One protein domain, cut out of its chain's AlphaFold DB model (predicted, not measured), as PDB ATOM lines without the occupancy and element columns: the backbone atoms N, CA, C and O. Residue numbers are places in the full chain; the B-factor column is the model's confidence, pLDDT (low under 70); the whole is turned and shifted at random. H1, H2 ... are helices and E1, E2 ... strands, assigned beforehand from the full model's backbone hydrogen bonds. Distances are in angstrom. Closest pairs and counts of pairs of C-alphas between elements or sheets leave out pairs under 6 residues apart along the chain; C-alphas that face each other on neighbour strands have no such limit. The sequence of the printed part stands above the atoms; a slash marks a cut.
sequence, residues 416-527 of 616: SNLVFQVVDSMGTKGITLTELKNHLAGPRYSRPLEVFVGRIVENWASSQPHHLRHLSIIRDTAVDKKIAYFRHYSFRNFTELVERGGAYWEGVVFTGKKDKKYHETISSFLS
ATOM      1  N   SER A 416     -16.659 -37.122  36.734       88.69
ATOM      2  CA  SER A 416     -16.063 -36.074  35.888       88.69
ATOM      3  C   SER A 416     -16.715 -36.011  34.506       88.69
ATOM      4  O   SER A 416     -17.060 -34.933  34.029       88.69
ATOM      5  N   ASN A 417     -16.942 -37.176  33.894       89.31
ATOM      6  CA  ASN A 417     -17.532 -37.275  32.562       89.31
ATOM      7  C   ASN A 417     -19.014 -36.902  32.593       89.31
ATOM      8  O   ASN A 417     -19.487 -36.223  31.690       89.31
ATOM      9  N   LEU A 418     -19.738 -37.302  33.644       90.31
ATOM     10  CA  LEU A 418     -21.134 -36.908  33.841       90.31
ATOM     11  C   LEU A 418     -21.283 -35.395  34.015       90.31
ATOM     12  O   LEU A 418     -22.148 -34.793  33.386       90.31
ATOM     13  N   VAL A 419     -20.431 -34.780  34.839       91.56
ATOM     14  CA  VAL A 419     -20.417 -33.325  35.030       91.56
ATOM     15  C   VAL A 419     -20.153 -32.625  33.698       91.56
ATOM     16  O   VAL A 419     -20.912 -31.732  33.332       91.56
ATOM     17  N   PHE A 420     -19.139 -33.064  32.947       91.94
ATOM     18  CA  PHE A 420     -18.836 -32.497  31.634       91.94
ATOM     19  C   PHE A 420     -20.008 -32.650  30.655       91.94
ATOM     20  O   PHE A 420     -20.415 -31.663  30.060       91.94
ATOM     21  N   GLN A 421     -20.602 -33.842  30.538       91.31
ATOM     22  CA  GLN A 421     -21.738 -34.103  29.641       91.31
ATOM     23  C   GLN A 421     -22.945 -33.212  29.944       91.31
ATOM     24  O   GLN A 421     -23.550 -32.667  29.024       91.31
ATOM     25  N   VAL A 422     -23.293 -33.050  31.226       91.62
ATOM     26  CA  VAL A 422     -24.417 -32.190  31.620       91.62
ATOM     27  C   VAL A 422     -24.109 -30.732  31.289       91.62
ATOM     28  O   VAL A 422     -24.943 -30.066  30.683       91.62
ATOM     29  N   VAL A 423     -22.909 -30.242  31.613       93.50
ATOM     30  CA  VAL A 423     -22.499 -28.865  31.296       93.50
ATOM     31  C   VAL A 423     -22.473 -28.622  29.781       93.50
ATOM     32  O   VAL A 423     -22.962 -27.596  29.315       93.50
ATOM     33  N   ASP A 424     -21.943 -29.568  29.008       93.75
ATOM     34  CA  ASP A 424     -21.835 -29.470  27.552       93.75
ATOM     35  C   ASP A 424     -23.214 -29.482  26.872       93.75
ATOM     36  O   ASP A 424     -23.468 -28.686  25.968       93.75
ATOM     37  N   SER A 425     -24.153 -30.291  27.382       91.19
ATOM     38  CA  SER A 425     -25.529 -30.371  26.864       91.19
ATOM     39  C   SER A 425     -26.338 -29.076  27.010       91.19
ATOM     40  O   SER A 425     -27.311 -28.874  26.287       91.19
ATOM     41  N   MET A 426     -25.927 -28.181  27.915       90.44
ATOM     42  CA  MET A 426     -26.600 -26.900  28.162       90.44
ATOM     43  C   MET A 426     -26.164 -25.795  27.188       90.44
ATOM     44  O   MET A 426     -26.740 -24.702  27.194       90.44
ATOM     45  N   GLY A 427     -25.179 -26.067  26.325       90.88
ATOM     46  CA  GLY A 427     -24.767 -25.155  25.261       90.88
ATOM     47  C   GLY A 427     -24.242 -23.813  25.782       90.88
ATOM     48  O   GLY A 427     -23.650 -23.707  26.859       90.88
ATOM     49  N   THR A 428     -24.515 -22.756  25.017       89.62
ATOM     50  CA  THR A 428     -24.133 -21.367  25.332       89.62
ATOM     51  C   THR A 428     -24.980 -20.723  26.433       89.62
ATOM     52  O   THR A 428     -24.642 -19.635  26.892       89.62
ATOM     53  N   LYS A 429     -26.063 -21.371  26.892       88.81
ATOM     54  CA  LYS A 429     -26.833 -20.913  28.063       88.81
ATOM     55  C   LYS A 429     -26.040 -21.131  29.356       88.81
ATOM     56  O   LYS A 429     -26.179 -20.350  30.300       88.81
ATOM     57  N   GLY A 430     -25.199 -22.166  29.381       89.19
ATOM     58  CA  GLY A 430     -24.477 -22.598  30.572       89.19
ATOM     59  C   GLY A 430     -25.405 -23.154  31.647       89.19
ATOM     60  O   GLY A 430     -26.630 -23.173  31.499       89.19
ATOM     61  N   ILE A 431     -24.804 -23.612  32.740       91.19
ATOM     62  CA  ILE A 431     -25.534 -24.180  33.875       91.19
ATOM     63  C   ILE A 431     -25.049 -23.582  35.193       91.19
ATOM     64  O   ILE A 431     -23.848 -23.379  35.415       91.19
ATOM     65  N   THR A 432     -25.984 -23.284  36.089       90.31
ATOM     66  CA  THR A 432     -25.644 -22.882  37.456       90.31
ATOM     67  C   THR A 432     -25.241 -24.097  38.284       90.31
ATOM     68  O   THR A 432     -25.595 -25.241  37.990       90.31
ATOM     69  N   LEU A 433     -24.499 -23.868  39.368       86.88
ATOM     70  CA  LEU A 433     -24.125 -24.970  40.250       86.88
ATOM     71  C   LEU A 433     -25.363 -25.631  40.889       86.88
ATOM     72  O   LEU A 433     -25.375 -26.843  41.078       86.88
ATOM     73  N   THR A 434     -26.406 -24.856  41.196       82.38
ATOM     74  CA  THR A 434     -27.665 -25.365  41.766       82.38
ATOM     75  C   THR A 434     -28.390 -26.284  40.785       82.38
ATOM     76  O   THR A 434     -28.721 -27.417  41.138       82.38
ATOM     77  N   GLU A 435     -28.547 -25.860  39.529       86.06
ATOM     78  CA  GLU A 435     -29.134 -26.693  38.472       86.06
ATOM     79  C   GLU A 435     -28.313 -27.971  38.254       86.06
ATOM     80  O   GLU A 435     -28.864 -29.073  38.252       86.06
ATOM     81  N   LEU A 436     -26.983 -27.857  38.165       87.62
ATOM     82  CA  LEU A 436     -26.088 -29.003  37.986       87.62
ATOM     83  C   LEU A 436     -26.232 -30.032  39.122       87.62
ATOM     84  O   LEU A 436     -26.285 -31.238  38.866       87.62
ATOM     85  N   LYS A 437     -26.341 -29.568  40.375       84.81
ATOM     86  CA  LYS A 437     -26.591 -30.433  41.541       84.81
ATOM     87  C   LYS A 437     -27.930 -31.165  41.419       84.81
ATOM     88  O   LYS A 437     -27.976 -32.375  41.659       84.81
ATOM     89  N   ASN A 438     -28.983 -30.450  41.020       79.94
ATOM     90  CA  ASN A 438     -30.330 -31.001  40.863       79.94
ATOM     91  C   ASN A 438     -30.401 -32.051  39.741       79.94
ATOM     92  O   ASN A 438     -31.026 -33.094  39.933       79.94
ATOM     93  N   HIS A 439     -29.700 -31.834  38.624       82.62
ATOM     94  CA  HIS A 439     -29.626 -32.790  37.514       82.62
ATOM     95  C   HIS A 439     -28.782 -34.037  37.827       82.62
ATOM     96  O   HIS A 439     -29.128 -35.139  37.401       82.62
ATOM     97  N   LEU A 440     -27.672 -33.899  38.562       84.56
ATOM     98  CA  LEU A 440     -26.737 -35.011  38.763       84.56
ATOM     99  C   LEU A 440     -27.108 -35.932  39.923       84.56
ATOM    100  O   LEU A 440     -27.295 -37.126  39.710       84.56
ATOM    101  N   ALA A 441     -27.157 -35.404  41.146       75.44
ATOM    102  CA  ALA A 441     -27.179 -36.223  42.365       75.44
ATOM    103  C   ALA A 441     -28.286 -35.822  43.360       75.44
ATOM    104  O   ALA A 441     -28.549 -36.540  44.331       75.44
ATOM    105  N   GLY A 442     -28.946 -34.687  43.117       73.06
ATOM    106  CA  GLY A 442     -29.963 -34.120  43.991       73.06
ATOM    107  C   GLY A 442     -29.405 -33.534  45.301       73.06
ATOM    108  O   GLY A 442     -28.191 -33.531  45.540       73.06
ATOM    109  N   PRO A 443     -30.290 -33.068  46.202       65.75
ATOM    110  CA  PRO A 443     -29.902 -32.258  47.366       65.75
ATOM    111  C   PRO A 443     -28.966 -32.968  48.356       65.75
ATOM    112  O   PRO A 443     -28.114 -32.345  48.986       65.75
ATOM    113  N   ARG A 444     -29.075 -34.300  48.478       65.62
ATOM    114  CA  ARG A 444     -28.333 -35.094  49.476       65.62
ATOM    115  C   ARG A 444     -26.817 -35.121  49.236       65.62
ATOM    116  O   ARG A 444     -26.065 -35.260  50.196       65.62
ATOM    117  N   TYR A 445     -26.374 -34.986  47.987       71.56
ATOM    118  CA  TYR A 445     -24.956 -35.043  47.600       71.56
ATOM    119  C   TYR A 445     -24.426 -33.687  47.102       71.56
ATOM    120  O   TYR A 445     -23.397 -33.619  46.430       71.56
ATOM    121  N   SER A 446     -25.100 -32.596  47.473       73.56
ATOM    122  CA  SER A 446     -24.771 -31.228  47.060       73.56
ATOM    123  C   SER A 446     -23.356 -30.794  47.461       73.56
ATOM    124  O   SER A 446     -22.625 -30.250  46.636       73.56
ATOM    125  N   ARG A 447     -22.950 -31.056  48.713       78.25
ATOM    126  CA  ARG A 447     -21.666 -30.599  49.277       78.25
ATOM    127  C   ARG A 447     -20.451 -31.297  48.647       78.25
ATOM    128  O   ARG A 447     -19.537 -30.587  48.233       78.25
ATOM    129  N   PRO A 448     -20.403 -32.643  48.530       83.50
ATOM    130  CA  PRO A 448     -19.300 -33.301  47.831       83.50
ATOM    131  C   PRO A 448     -19.196 -32.872  46.365       83.50
ATOM    132  O   PRO A 448     -18.089 -32.653  45.880       83.50
ATOM    133  N   LEU A 449     -20.336 -32.705  45.685       85.88
ATOM    134  CA  LEU A 449     -20.368 -32.283  44.286       85.88
ATOM    135  C   LEU A 449     -19.867 -30.843  44.108       85.88
ATOM    136  O   LEU A 449     -19.117 -30.574  43.180       85.88
ATOM    137  N   GLU A 450     -20.213 -29.933  45.015       86.19
ATOM    138  CA  GLU A 450     -19.708 -28.555  45.011       86.19
ATOM    139  C   GLU A 450     -18.189 -28.487  45.173       86.19
ATOM    140  O   GLU A 450     -17.517 -27.828  44.384       86.19
ATOM    141  N   VAL A 451     -17.634 -29.225  46.140       89.06
ATOM    142  CA  VAL A 451     -16.176 -29.304  46.328       89.06
ATOM    143  C   VAL A 451     -15.503 -29.912  45.097       89.06
ATOM    144  O   VAL A 451     -14.436 -29.463  44.684       89.06
ATOM    145  N   PHE A 452     -16.122 -30.930  44.501       89.00
ATOM    146  CA  PHE A 452     -15.614 -31.587  43.304       89.00
ATOM    147  C   PHE A 452     -15.595 -30.652  42.087       89.00
ATOM    148  O   PHE A 452     -14.554 -30.514  41.449       89.00
ATOM    149  N   VAL A 453     -16.706 -29.964  41.803       89.56
ATOM    150  CA  VAL A 453     -16.799 -28.996  40.697       89.56
ATOM    151  C   VAL A 453     -15.846 -27.824  40.929       89.56
ATOM    152  O   VAL A 453     -15.127 -27.448  40.008       89.56
ATOM    153  N   GLY A 454     -15.748 -27.308  42.159       88.62
ATOM    154  CA  GLY A 454     -14.792 -26.252  42.506       88.62
ATOM    155  C   GLY A 454     -13.354 -26.617  42.123       88.62
ATOM    156  O   GLY A 454     -12.688 -25.857  41.423       88.62
ATOM    157  N   ARG A 455     -12.913 -27.837  42.463       86.81
ATOM    158  CA  ARG A 455     -11.565 -28.335  42.130       86.81
ATOM    159  C   ARG A 455     -11.308 -28.470  40.631       86.81
ATOM    160  O   ARG A 455     -10.184 -28.250  40.192       86.81
ATOM    161  N   ILE A 456     -12.319 -28.854  39.852       86.69
ATOM    162  CA  ILE A 456     -12.174 -28.994  38.394       86.69
ATOM    163  C   ILE A 456     -12.008 -27.621  37.735       86.69
ATOM    164  O   ILE A 456     -11.299 -27.500  36.736       86.69
ATOM    165  N   VAL A 457     -12.632 -26.587  38.306       88.38
ATOM    166  CA  VAL A 457     -12.810 -25.303  37.627       88.38
ATOM    167  C   VAL A 457     -11.856 -24.200  38.112       88.38
ATOM    168  O   VAL A 457     -11.557 -23.282  37.352       88.38
ATOM    169  N   GLU A 458     -11.337 -24.267  39.343       81.44
ATOM    170  CA  GLU A 458     -10.490 -23.214  39.940       81.44
ATOM    171  C   GLU A 458      -9.252 -22.835  39.112       81.44
ATOM    172  O   GLU A 458      -8.902 -21.661  39.073       81.44
ATOM    173  N   ASN A 459      -8.632 -23.790  38.411       78.50
ATOM    174  CA  ASN A 459      -7.441 -23.563  37.581       78.50
ATOM    175  C   ASN A 459      -7.545 -24.269  36.225       78.50
ATOM    176  O   ASN A 459      -6.592 -24.912  35.788       78.50
ATOM    177  N   TRP A 460      -8.697 -24.164  35.559       83.12
ATOM    178  CA  TRP A 460      -8.998 -24.909  34.326       83.12
ATOM    179  C   TRP A 460      -7.931 -24.784  33.215       83.12
ATOM    180  O   TRP A 460      -7.759 -25.713  32.426       83.12
ATOM    181  N   ALA A 461      -7.196 -23.664  33.159       77.19
ATOM    182  CA  ALA A 461      -6.157 -23.409  32.155       77.19
ATOM    183  C   ALA A 461      -4.859 -24.216  32.386       77.19
ATOM    184  O   ALA A 461      -4.196 -24.625  31.427       77.19
ATOM    185  N   SER A 462      -4.510 -24.469  33.652       75.50
ATOM    186  CA  SER A 462      -3.264 -25.142  34.059       75.50
ATOM    187  C   SER A 462      -3.487 -26.561  34.583       75.50
ATOM    188  O   SER A 462      -2.543 -27.346  34.630       75.50
ATOM    189  N   SER A 463      -4.709 -26.896  35.004       75.56
ATOM    190  CA  SER A 463      -5.045 -28.202  35.581       75.56
ATOM    191  C   SER A 463      -5.143 -29.315  34.538       75.56
ATOM    192  O   SER A 463      -4.961 -30.481  34.882       75.56
ATOM    193  N   GLN A 464      -5.409 -28.966  33.275       77.94
ATOM    194  CA  GLN A 464      -5.500 -29.906  32.161       77.94
ATOM    195  C   GLN A 464      -4.314 -29.746  31.197       77.94
ATOM    196  O   GLN A 464      -3.992 -28.617  30.806       77.94
ATOM    197  N   PRO A 465      -3.674 -30.852  30.763       79.50
ATOM    198  CA  PRO A 465      -2.687 -30.824  29.687       79.50
ATOM    199  C   PRO A 465      -3.244 -30.155  28.426       79.50
ATOM    200  O   PRO A 465      -4.428 -30.293  28.125       79.50
ATOM    201  N   HIS A 466      -2.383 -29.495  27.642       74.75
ATOM    202  CA  HIS A 466      -2.787 -28.739  26.444       74.75
ATOM    203  C   HIS A 466      -3.718 -29.530  25.506       74.75
ATOM    204  O   HIS A 466      -4.734 -29.005  25.063       74.75
ATOM    205  N   HIS A 467      -3.419 -30.809  25.259       77.19
ATOM    206  CA  HIS A 467      -4.204 -31.667  24.366       77.19
ATOM    207  C   HIS A 467      -5.588 -32.066  24.925       77.19
ATOM    208  O   HIS A 467      -6.453 -32.469  24.153       77.19
ATOM    209  N   LEU A 468      -5.837 -31.923  26.234       83.06
ATOM    210  CA  LEU A 468      -7.121 -32.234  26.889       83.06
ATOM    211  C   LEU A 468      -7.926 -30.992  27.288       83.06
ATOM    212  O   LEU A 468      -9.020 -31.124  27.833       83.06
ATOM    213  N   ARG A 469      -7.442 -29.780  26.993       81.19
ATOM    214  CA  ARG A 469      -8.129 -28.530  27.372       81.19
ATOM    215  C   ARG A 469      -9.524 -28.369  26.780       81.19
ATOM    216  O   ARG A 469     -10.358 -27.687  27.362       81.19
ATOM    217  N   HIS A 470      -9.805 -29.028  25.661       85.44
ATOM    218  CA  HIS A 470     -11.140 -29.048  25.070       85.44
ATOM    219  C   HIS A 470     -12.197 -29.711  25.984       85.44
ATOM    220  O   HIS A 470     -13.386 -29.473  25.797       85.44
ATOM    221  N   LEU A 471     -11.775 -30.495  26.989       87.88
ATOM    222  CA  LEU A 471     -12.636 -31.104  28.013       87.88
ATOM    223  C   LEU A 471     -12.723 -30.276  29.308       87.88
ATOM    224  O   LEU A 471     -13.315 -30.718  30.295       87.88
ATOM    225  N   SER A 472     -12.123 -29.085  29.339       89.88
ATOM    226  CA  SER A 472     -12.152 -28.218  30.515       89.88
ATOM    227  C   SER A 472     -13.536 -27.604  30.732       89.88
ATOM    228  O   SER A 472     -14.269 -27.297  29.790       89.88
ATOM    229  N   ILE A 473     -13.866 -27.385  32.005       92.06
ATOM    230  CA  ILE A 473     -15.065 -26.663  32.430       92.06
ATOM    231  C   ILE A 473     -14.636 -25.284  32.909       92.06
ATOM    232  O   ILE A 473     -13.746 -25.160  33.754       92.06
ATOM    233  N   ILE A 474     -15.283 -24.260  32.373       91.56
ATOM    234  CA  ILE A 474     -14.994 -22.857  32.641       91.56
ATOM    235  C   ILE A 474     -16.100 -22.290  33.523       91.56
ATOM    236  O   ILE A 474     -17.282 -22.508  33.260       91.56
ATOM    237  N   ARG A 475     -15.714 -21.554  34.568       91.38
ATOM    238  CA  ARG A 475     -16.633 -20.792  35.420       91.38
ATOM    239  C   ARG A 475     -16.539 -19.324  35.073       91.38
ATOM    240  O   ARG A 475     -15.474 -18.729  35.207       91.38
ATOM    241  N   ASP A 476     -17.681 -18.773  34.718       90.12
ATOM    242  CA  ASP A 476     -17.893 -17.356  34.478       90.12
ATOM    243  C   ASP A 476     -18.769 -16.757  35.586       90.12
ATOM    244  O   ASP A 476     -19.554 -17.462  36.235       90.12
ATOM    245  N   THR A 477     -18.627 -15.456  35.816       87.44
ATOM    246  CA  THR A 477     -19.404 -14.722  36.819       87.44
ATOM    247  C   THR A 477     -20.507 -13.939  36.118       87.44
ATOM    248  O   THR A 477     -20.254 -12.904  35.510       87.44
ATOM    249  N   ALA A 478     -21.745 -14.416  36.237       82.62
ATOM    250  CA  ALA A 478     -22.923 -13.707  35.761       82.62
ATOM    251  C   ALA A 478     -23.508 -12.845  36.888       82.62
ATOM    252  O   ALA A 478     -23.475 -13.222  38.059       82.62
ATOM    253  N   VAL A 479     -24.070 -11.688  36.540       81.94
ATOM    254  CA  VAL A 479     -24.781 -10.818  37.484       81.94
ATOM    255  C   VAL A 479     -26.231 -10.728  37.039       81.94
ATOM    256  O   VAL A 479     -26.504 -10.297  35.924       81.94
ATOM    257  N   ASP A 480     -27.157 -11.116  37.912       76.31
ATOM    258  CA  ASP A 480     -28.594 -10.928  37.705       76.31
ATOM    259  C   ASP A 480     -29.171 -10.184  38.910       76.31
ATOM    260  O   ASP A 480     -28.835 -10.485  40.052       76.31
ATOM    261  N   LYS A 481     -29.971  -9.143  38.655       68.56
ATOM    262  CA  LYS A 481     -30.657  -8.319  39.675       68.56
ATOM    263  C   LYS A 481     -29.821  -7.985  40.935       68.56
ATOM    264  O   LYS A 481     -30.355  -7.954  42.038       68.56
ATOM    265  N   LYS A 482     -28.530  -7.649  40.764       76.94
ATOM    266  CA  LYS A 482     -27.526  -7.314  41.815       76.94
ATOM    267  C   LYS A 482     -26.889  -8.494  42.566       76.94
ATOM    268  O   LYS A 482     -26.051  -8.253  43.433       76.94
ATOM    269  N   ILE A 483     -27.218  -9.737  42.230       75.81
ATOM    270  CA  ILE A 483     -26.596 -10.932  42.805       75.81
ATOM    271  C   ILE A 483     -25.632 -11.516  41.768       75.81
ATOM    272  O   ILE A 483     -26.011 -11.803  40.633       75.81
ATOM    273  N   ALA A 484     -24.365 -11.668  42.152       81.81
ATOM    274  CA  ALA A 484     -23.372 -12.359  41.339       81.81
ATOM    275  C   ALA A 484     -23.480 -13.871  41.578       81.81
ATOM    276  O   ALA A 484     -23.432 -14.324  42.723       81.81
ATOM    277  N   TYR A 485     -23.596 -14.649  40.509       85.50
ATOM    278  CA  TYR A 485     -23.639 -16.106  40.559       85.50
ATOM    279  C   TYR A 485     -22.740 -16.708  39.482       85.50
ATOM    280  O   TYR A 485     -22.442 -16.103  38.452       85.50
ATOM    281  N   PHE A 486     -22.277 -17.927  39.735       89.69
ATOM    282  CA  PHE A 486     -21.372 -18.624  38.832       89.69
ATOM    283  C   PHE A 486     -22.138 -19.461  37.809       89.69
ATOM    284  O   PHE A 486     -22.951 -20.318  38.178       89.69
ATOM    285  N   ARG A 487     -21.822 -19.254  36.529       91.62
ATOM    286  CA  ARG A 487     -22.253 -20.112  35.420       91.62
ATOM    287  C   ARG A 487     -21.086 -20.961  34.942       91.62
ATOM    288  O   ARG A 487     -19.953 -20.493  34.883       91.62
ATOM    289  N   HIS A 488     -21.379 -22.211  34.615       93.44
ATOM    290  CA  HIS A 488     -20.400 -23.180  34.144       93.44
ATOM    291  C   HIS A 488     -20.664 -23.506  32.676       93.44
ATOM    292  O   HIS A 488     -21.812 -23.742  32.291       93.44
ATOM    293  N   TYR A 489     -19.594 -23.545  31.887       93.88
ATOM    294  CA  TYR A 489     -19.610 -23.820  30.453       93.88
ATOM    295  C   TYR A 489     -18.544 -24.861  30.109       93.88
ATOM    296  O   TYR A 489     -17.511 -24.942  30.779       93.88
ATOM    297  N   SER A 490     -18.764 -25.648  29.056       93.56
ATOM    298  CA  SER A 490     -17.683 -26.425  28.448       93.56
ATOM    299  C   SER A 490     -16.763 -25.485  27.665       93.56
ATOM    300  O   SER A 490     -17.193 -24.418  27.216       93.56
ATOM    301  N   PHE A 491     -15.495 -25.867  27.488       91.00
ATOM    302  CA  PHE A 491     -14.518 -25.064  26.745       91.00
ATOM    303  C   PHE A 491     -15.028 -24.651  25.355       91.00
ATOM    304  O   PHE A 491     -14.916 -23.490  24.961       91.00
ATOM    305  N   ARG A 492     -15.650 -25.590  24.635       91.56
ATOM    306  CA  ARG A 492     -16.253 -25.342  23.323       91.56
ATOM    307  C   ARG A 492     -17.393 -24.323  23.398       91.56
ATOM    308  O   ARG A 492     -17.350 -23.325  22.688       91.56
ATOM    309  N   ASN A 493     -18.368 -24.535  24.280       93.12
ATOM    310  CA  ASN A 493     -19.531 -23.650  24.390       93.12
ATOM    311  C   ASN A 493     -19.143 -22.236  24.836       93.12
ATOM    312  O   ASN A 493     -19.753 -21.262  24.402       93.12
ATOM    313  N   PHE A 494     -18.117 -22.112  25.682       92.25
ATOM    314  CA  PHE A 494     -17.588 -20.812  26.077       92.25
ATOM    315  C   PHE A 494     -16.849 -20.124  24.923       92.25
ATOM    316  O   PHE A 494     -17.002 -18.924  24.738       92.25
ATOM    317  N   THR A 495     -16.111 -20.879  24.103       90.38
ATOM    318  CA  THR A 495     -15.464 -20.347  22.890       90.38
ATOM    319  C   THR A 495     -16.511 -19.776  21.934       90.38
ATOM    320  O   THR A 495     -16.405 -18.621  21.532       90.38
ATOM    321  N   GLU A 496     -17.582 -20.531  21.668       92.31
ATOM    322  CA  GLU A 496     -18.711 -20.070  20.847       92.31
ATOM    323  C   GLU A 496     -19.407 -18.835  21.460       92.31
ATOM    324  O   GLU A 496     -19.888 -17.961  20.738       92.31
ATOM    325  N   LEU A 497     -19.465 -18.734  22.793       90.81
ATOM    326  CA  LEU A 497     -20.025 -17.576  23.496       90.81
ATOM    327  C   LEU A 497     -19.142 -16.324  23.349       90.81
ATOM    328  O   LEU A 497     -19.671 -15.227  23.152       90.81
ATOM    329  N   VAL A 498     -17.817 -16.485  23.409       89.62
ATOM    330  CA  VAL A 498     -16.845 -15.401  23.192       89.62
ATOM    331  C   VAL A 498     -16.874 -14.927  21.738       89.62
ATOM    332  O   VAL A 498     -16.912 -13.724  21.494       89.62
ATOM    333  N   GLU A 499     -16.939 -15.842  20.769       90.62
ATOM    334  CA  GLU A 499     -17.049 -15.505  19.339       90.62
ATOM    335  C   GLU A 499     -18.316 -14.698  19.021       90.62
ATOM    336  O   GLU A 499     -18.303 -13.813  18.167       90.62
ATOM    337  N   ARG A 500     -19.408 -14.951  19.752       91.44
ATOM    338  CA  ARG A 500     -20.660 -14.179  19.663       91.44
ATOM    339  C   ARG A 500     -20.606 -12.831  20.395       91.44
ATOM    340  O   ARG A 500     -21.610 -12.120  20.406       91.44
ATOM    341  N   GLY A 501     -19.482 -12.487  21.025       85.31
ATOM    342  CA  GLY A 501     -19.311 -11.264  21.813       85.31
ATOM    343  C   GLY A 501     -20.061 -11.266  23.148       85.31
ATOM    344  O   GLY A 501     -20.274 -10.203  23.728       85.31
ATOM    345  N   GLY A 502     -20.496 -12.436  23.631       82.06
ATOM    346  CA  GLY A 502     -21.260 -12.577  24.874       82.06
ATOM    347  C   GLY A 502     -20.404 -12.742  26.134       82.06
ATOM    348  O   GLY A 502     -20.922 -12.591  27.237       82.06
ATOM    349  N   ALA A 503     -19.114 -13.051  25.983       87.75
ATOM    350  CA  ALA A 503     -18.166 -13.242  27.080       87.75
ATOM    351  C   ALA A 503     -16.737 -12.875  26.646       87.75
ATOM    352  O   ALA A 503     -16.463 -12.709  25.459       87.75
ATOM    353  N   TYR A 504     -15.823 -12.786  27.614       86.50
ATOM    354  CA  TYR A 504     -14.410 -12.472  27.394       86.50
ATOM    355  C   TYR A 504     -13.527 -13.490  28.123       86.50
ATOM    356  O   TYR A 504     -13.788 -13.819  29.285       86.50
ATOM    357  N   TRP A 505     -12.464 -13.974  27.469       84.62
ATOM    358  CA  TRP A 505     -11.516 -14.927  28.069       84.62
ATOM    359  C   TRP A 505     -10.819 -14.355  29.303       84.62
ATOM    360  O   TRP A 505     -10.457 -15.090  30.224       84.62
ATOM    361  N   GLU A 506     -10.679 -13.034  29.356       81.31
ATOM    362  CA  GLU A 506     -10.038 -12.340  30.457       81.31
ATOM    363  C   GLU A 506     -10.810 -12.489  31.779       81.31
ATOM    364  O   GLU A 506     -10.217 -12.499  32.860       81.31
ATOM    365  N   GLY A 507     -12.133 -12.669  31.703       78.06
ATOM    366  CA  GLY A 507     -13.000 -12.814  32.875       78.06
ATOM    367  C   GLY A 507     -12.883 -14.162  33.593       78.06
ATOM    368  O   GLY A 507     -13.312 -14.277  34.740       78.06
ATOM    369  N   VAL A 508     -12.293 -15.176  32.949       79.12
ATOM    370  CA  VAL A 508     -12.343 -16.576  33.412       79.12
ATOM    371  C   VAL A 508     -10.980 -17.188  33.748       79.12
ATOM    372  O   VAL A 508     -10.913 -18.325  34.221       79.12
ATOM    373  N   VAL A 509      -9.883 -16.464  33.529       72.50
ATOM    374  CA  VAL A 509      -8.524 -16.917  33.870       72.50
ATOM    375  C   VAL A 509      -8.122 -16.346  35.232       72.50
ATOM    376  O   VAL A 509      -8.041 -15.132  35.411       72.50
ATOM    377  N   PHE A 510      -7.852 -17.220  36.207       61.06
ATOM    378  CA  PHE A 510      -7.447 -16.819  37.556       61.06
ATOM    379  C   PHE A 510      -6.055 -16.170  37.541       61.06
ATOM    380  O   PHE A 510      -5.064 -16.815  37.201       61.06
ATOM    381  N   THR A 511      -5.959 -14.900  37.943       53.84
ATOM    382  CA  THR A 511      -4.674 -14.204  38.100       53.84
ATOM    383  C   THR A 511      -4.326 -14.032  39.573       53.84
ATOM    384  O   THR A 511      -4.993 -13.288  40.296       53.84
ATOM    385  N   GLY A 512      -3.208 -14.615  40.008       50.72
ATOM    386  CA  GLY A 512      -2.413 -13.965  41.045       50.72
ATOM    387  C   GLY A 512      -1.934 -12.615  40.497       50.72
ATOM    388  O   GLY A 512      -1.429 -12.570  39.386       50.72
ATOM    389  N   LYS A 513      -2.204 -11.529  41.232       42.34
ATOM    390  CA  LYS A 513      -1.782 -10.123  41.027       42.34
ATOM    391  C   LYS A 513      -1.114  -9.760  39.674       42.34
ATOM    392  O   LYS A 513       0.033 -10.098  39.440       42.34
ATOM    393  N   LYS A 514      -1.830  -8.939  38.887       47.53
ATOM    394  CA  LYS A 514      -1.385  -7.978  37.845       47.53
ATOM    395  C   LYS A 514       0.069  -8.116  37.346       47.53
ATOM    396  O   LYS A 514       0.934  -7.395  37.830       47.53
ATOM    397  N   ASP A 515       0.285  -8.887  36.280       46.72
ATOM    398  CA  ASP A 515       1.520  -8.838  35.485       46.72
ATOM    399  C   ASP A 515       1.227  -8.759  33.978       46.72
ATOM    400  O   ASP A 515       0.354  -9.448  33.452       46.72
ATOM    401  N   LYS A 516       2.020  -7.951  33.257       48.31
ATOM    402  CA  LYS A 516       1.984  -7.784  31.786       48.31
ATOM    403  C   LYS A 516       2.197  -9.088  30.990       48.31
ATOM    404  O   LYS A 516       1.896  -9.112  29.804       48.31
ATOM    405  N   LYS A 517       2.632 -10.180  31.637       49.75
ATOM    406  CA  LYS A 517       2.712 -11.550  31.078       49.75
ATOM    407  C   LYS A 517       1.354 -12.143  30.668       49.75
ATOM    408  O   LYS A 517       1.293 -13.185  30.021       49.75
ATOM    409  N   TYR A 518       0.256 -11.504  31.057       49.69
ATOM    410  CA  TYR A 518      -1.102 -12.017  30.913       49.69
ATOM    411  C   TYR A 518      -1.569 -12.222  29.459       49.69
ATOM    412  O   TYR A 518      -2.069 -13.298  29.131       49.69
ATOM    413  N   HIS A 519      -1.341 -11.251  28.563       48.88
ATOM    414  CA  HIS A 519      -1.746 -11.375  27.151       48.88
ATOM    415  C   HIS A 519      -0.939 -12.440  26.383       48.88
ATOM    416  O   HIS A 519      -1.491 -13.125  25.518       48.88
ATOM    417  N   GLU A 520       0.334 -12.643  26.739       50.00
ATOM    418  CA  GLU A 520       1.144 -13.756  26.220       50.00
ATOM    419  C   GLU A 520       0.623 -15.110  26.716       50.00
ATOM    420  O   GLU A 520       0.576 -16.073  25.951       50.00
ATOM    421  N   THR A 521       0.164 -15.183  27.970       54.47
ATOM    422  CA  THR A 521      -0.308 -16.442  28.558       54.47
ATOM    423  C   THR A 521      -1.649 -16.878  27.946       54.47
ATOM    424  O   THR A 521      -1.782 -18.040  27.573       54.47
ATOM    425  N   ILE A 522      -2.604 -15.961  27.726       56.81
ATOM    426  CA  ILE A 522      -3.879 -16.270  27.037       56.81
ATOM    427  C   ILE A 522      -3.639 -16.750  25.601       56.81
ATOM    428  O   ILE A 522      -4.184 -17.778  25.196       56.81
ATOM    429  N   SER A 523      -2.758 -16.073  24.863       54.91
ATOM    430  CA  SER A 523      -2.387 -16.480  23.500       54.91
ATOM    431  C   SER A 523      -1.703 -17.855  23.475       54.91
ATOM    432  O   SER A 523      -1.954 -18.655  22.576       54.91
ATOM    433  N   SER A 524      -0.903 -18.180  24.500       59.06
ATOM    434  CA  SER A 524      -0.300 -19.511  24.679       59.06
ATOM    435  C   SER A 524      -1.297 -20.598  25.112       59.06
ATOM    436  O   SER A 524      -1.028 -21.792  24.967       59.06
ATOM    437  N   PHE A 525      -2.451 -20.209  25.671       60.41
ATOM    438  CA  PHE A 525      -3.480 -21.157  26.084       60.41
ATOM    439  C   PHE A 525      -4.346 -21.639  24.921       60.41
ATOM    440  O   PHE A 525      -4.769 -22.797  24.928       60.41
ATOM    441  N   LEU A 526      -4.572 -20.752  23.949       61.28
ATOM    442  CA  LEU A 526      -5.357 -20.987  22.736       61.28
ATOM    443  C   LEU A 526      -4.521 -21.556  21.578       61.28
ATOM    444  O   LEU A 526      -5.086 -22.033  20.596       61.28
ATOM    445  N   SER A 527      -3.187 -21.532  21.672       62.78
ATOM    446  CA  SER A 527      -2.316 -22.125  20.659       62.78
ATOM    447  C   SER A 527      -2.251 -23.651  20.793       62.78
ATOM    448  O   SER A 527      -2.098 -24.216  21.880       62.78
TER     449      SER A 527
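AT A GLANCE: This is residues 416 to 527 of the 616 residues of the protein "Putative tfiiic transcription initiation factor complex subunit" of Phaeomoniella chlamydospora (UniProt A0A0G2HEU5). A long two-stranded hairpin, E1 and E2, stands in the middle, and short helices surround its base near Ile 473 and Ser 490, while its turn at residues 481 to 482 points away from them. H1, H2 and H3 make a crossed cluster towards one end of the longest axis; H4 and H5 lie on the other side of the base, H6 covers part of E1, and H7 lies at the far end after a long loop whose residues 512 to 517 stick out. The printed part has 112 residues, in the order H1 H2 H3 H4 H5 E1 E2 H6 H7; the sheet E1 - E2 is antiparallel and the class is mixed, helices and strands. The whole is compact, with a radius of gyration of the C-alphas of 14.2 A and spans of 44 by 35 by 27 A.

IN THESE COORDINATES: H1, residues 416 to 425, begins at C-alpha 416 (-16.063, -36.074, 35.888) and is 14.3 A long. H2 is residues 433 to 440, and H3, residues 443 to 457, is 20.9 A long. H4 is residues 460 to 463 and H5 is residues 466 to 471. E1, residues 473 to 480, is 21.4 A long and begins at C-alpha 473 (-15.065, -26.663, 32.430); E2, residues 483 to 490, is 22.9 A long. H6, residues 491 to 499, is 12.4 A long. H7, residues 518 to 526, is 12.9 A long and ends at C-alpha 526 (-5.357, -20.987, 22.736).

HOW THE PARTS SIT: E1 and E2 form a hairpin, antiparallel at 151 degrees, with N 474 and O 489 at 2.8 A and N 480 and O 483 at 3.0 A, within hydrogen-bond range. Residues 431 to 432 pair antiparallel with residues 487 to 488 of E2. The closest C-alphas of H1 and E2, Asp 424 and Ser 490, are 5.2 A apart; those of H3 and E1, Val 457 and Ile 473, 5.8 A. H1 and H2 touch at Val 422 and Leu 436, 7.3 A between C-alphas, only just about perpendicular at 73 degrees. H2 and H3 touch at Lys 437 and Ser 446, 5.9 A between C-alphas. H5 and H6 touch at His 470 and Phe 491, 5.5 A between C-alphas, about perpendicular at 85 degrees. H4 and H7 are close but not clearly touching, the C-alphas of Ala 461 and Phe 525 being 7.0 A apart; H6 and H7 are apart. Every O i to N i+4 pair is within hydrogen-bond range in H1, H2, H6 and H7; H3 has 9 of 11, H5 0 of 2 but 2 of 3 O i to N i+3 pairs, and H4 is too short for an i+4 pair.

THE WHOLE: The C-alphas farthest apart, Arg 444 and Lys 516, are 44.5 A apart. The printed part has no cut; the link H6 to H7, 18 residues, is long. The mean pLDDT of the printed part is 80.0, and residues 443 to 444, 481 and 510 to 527 are under 70.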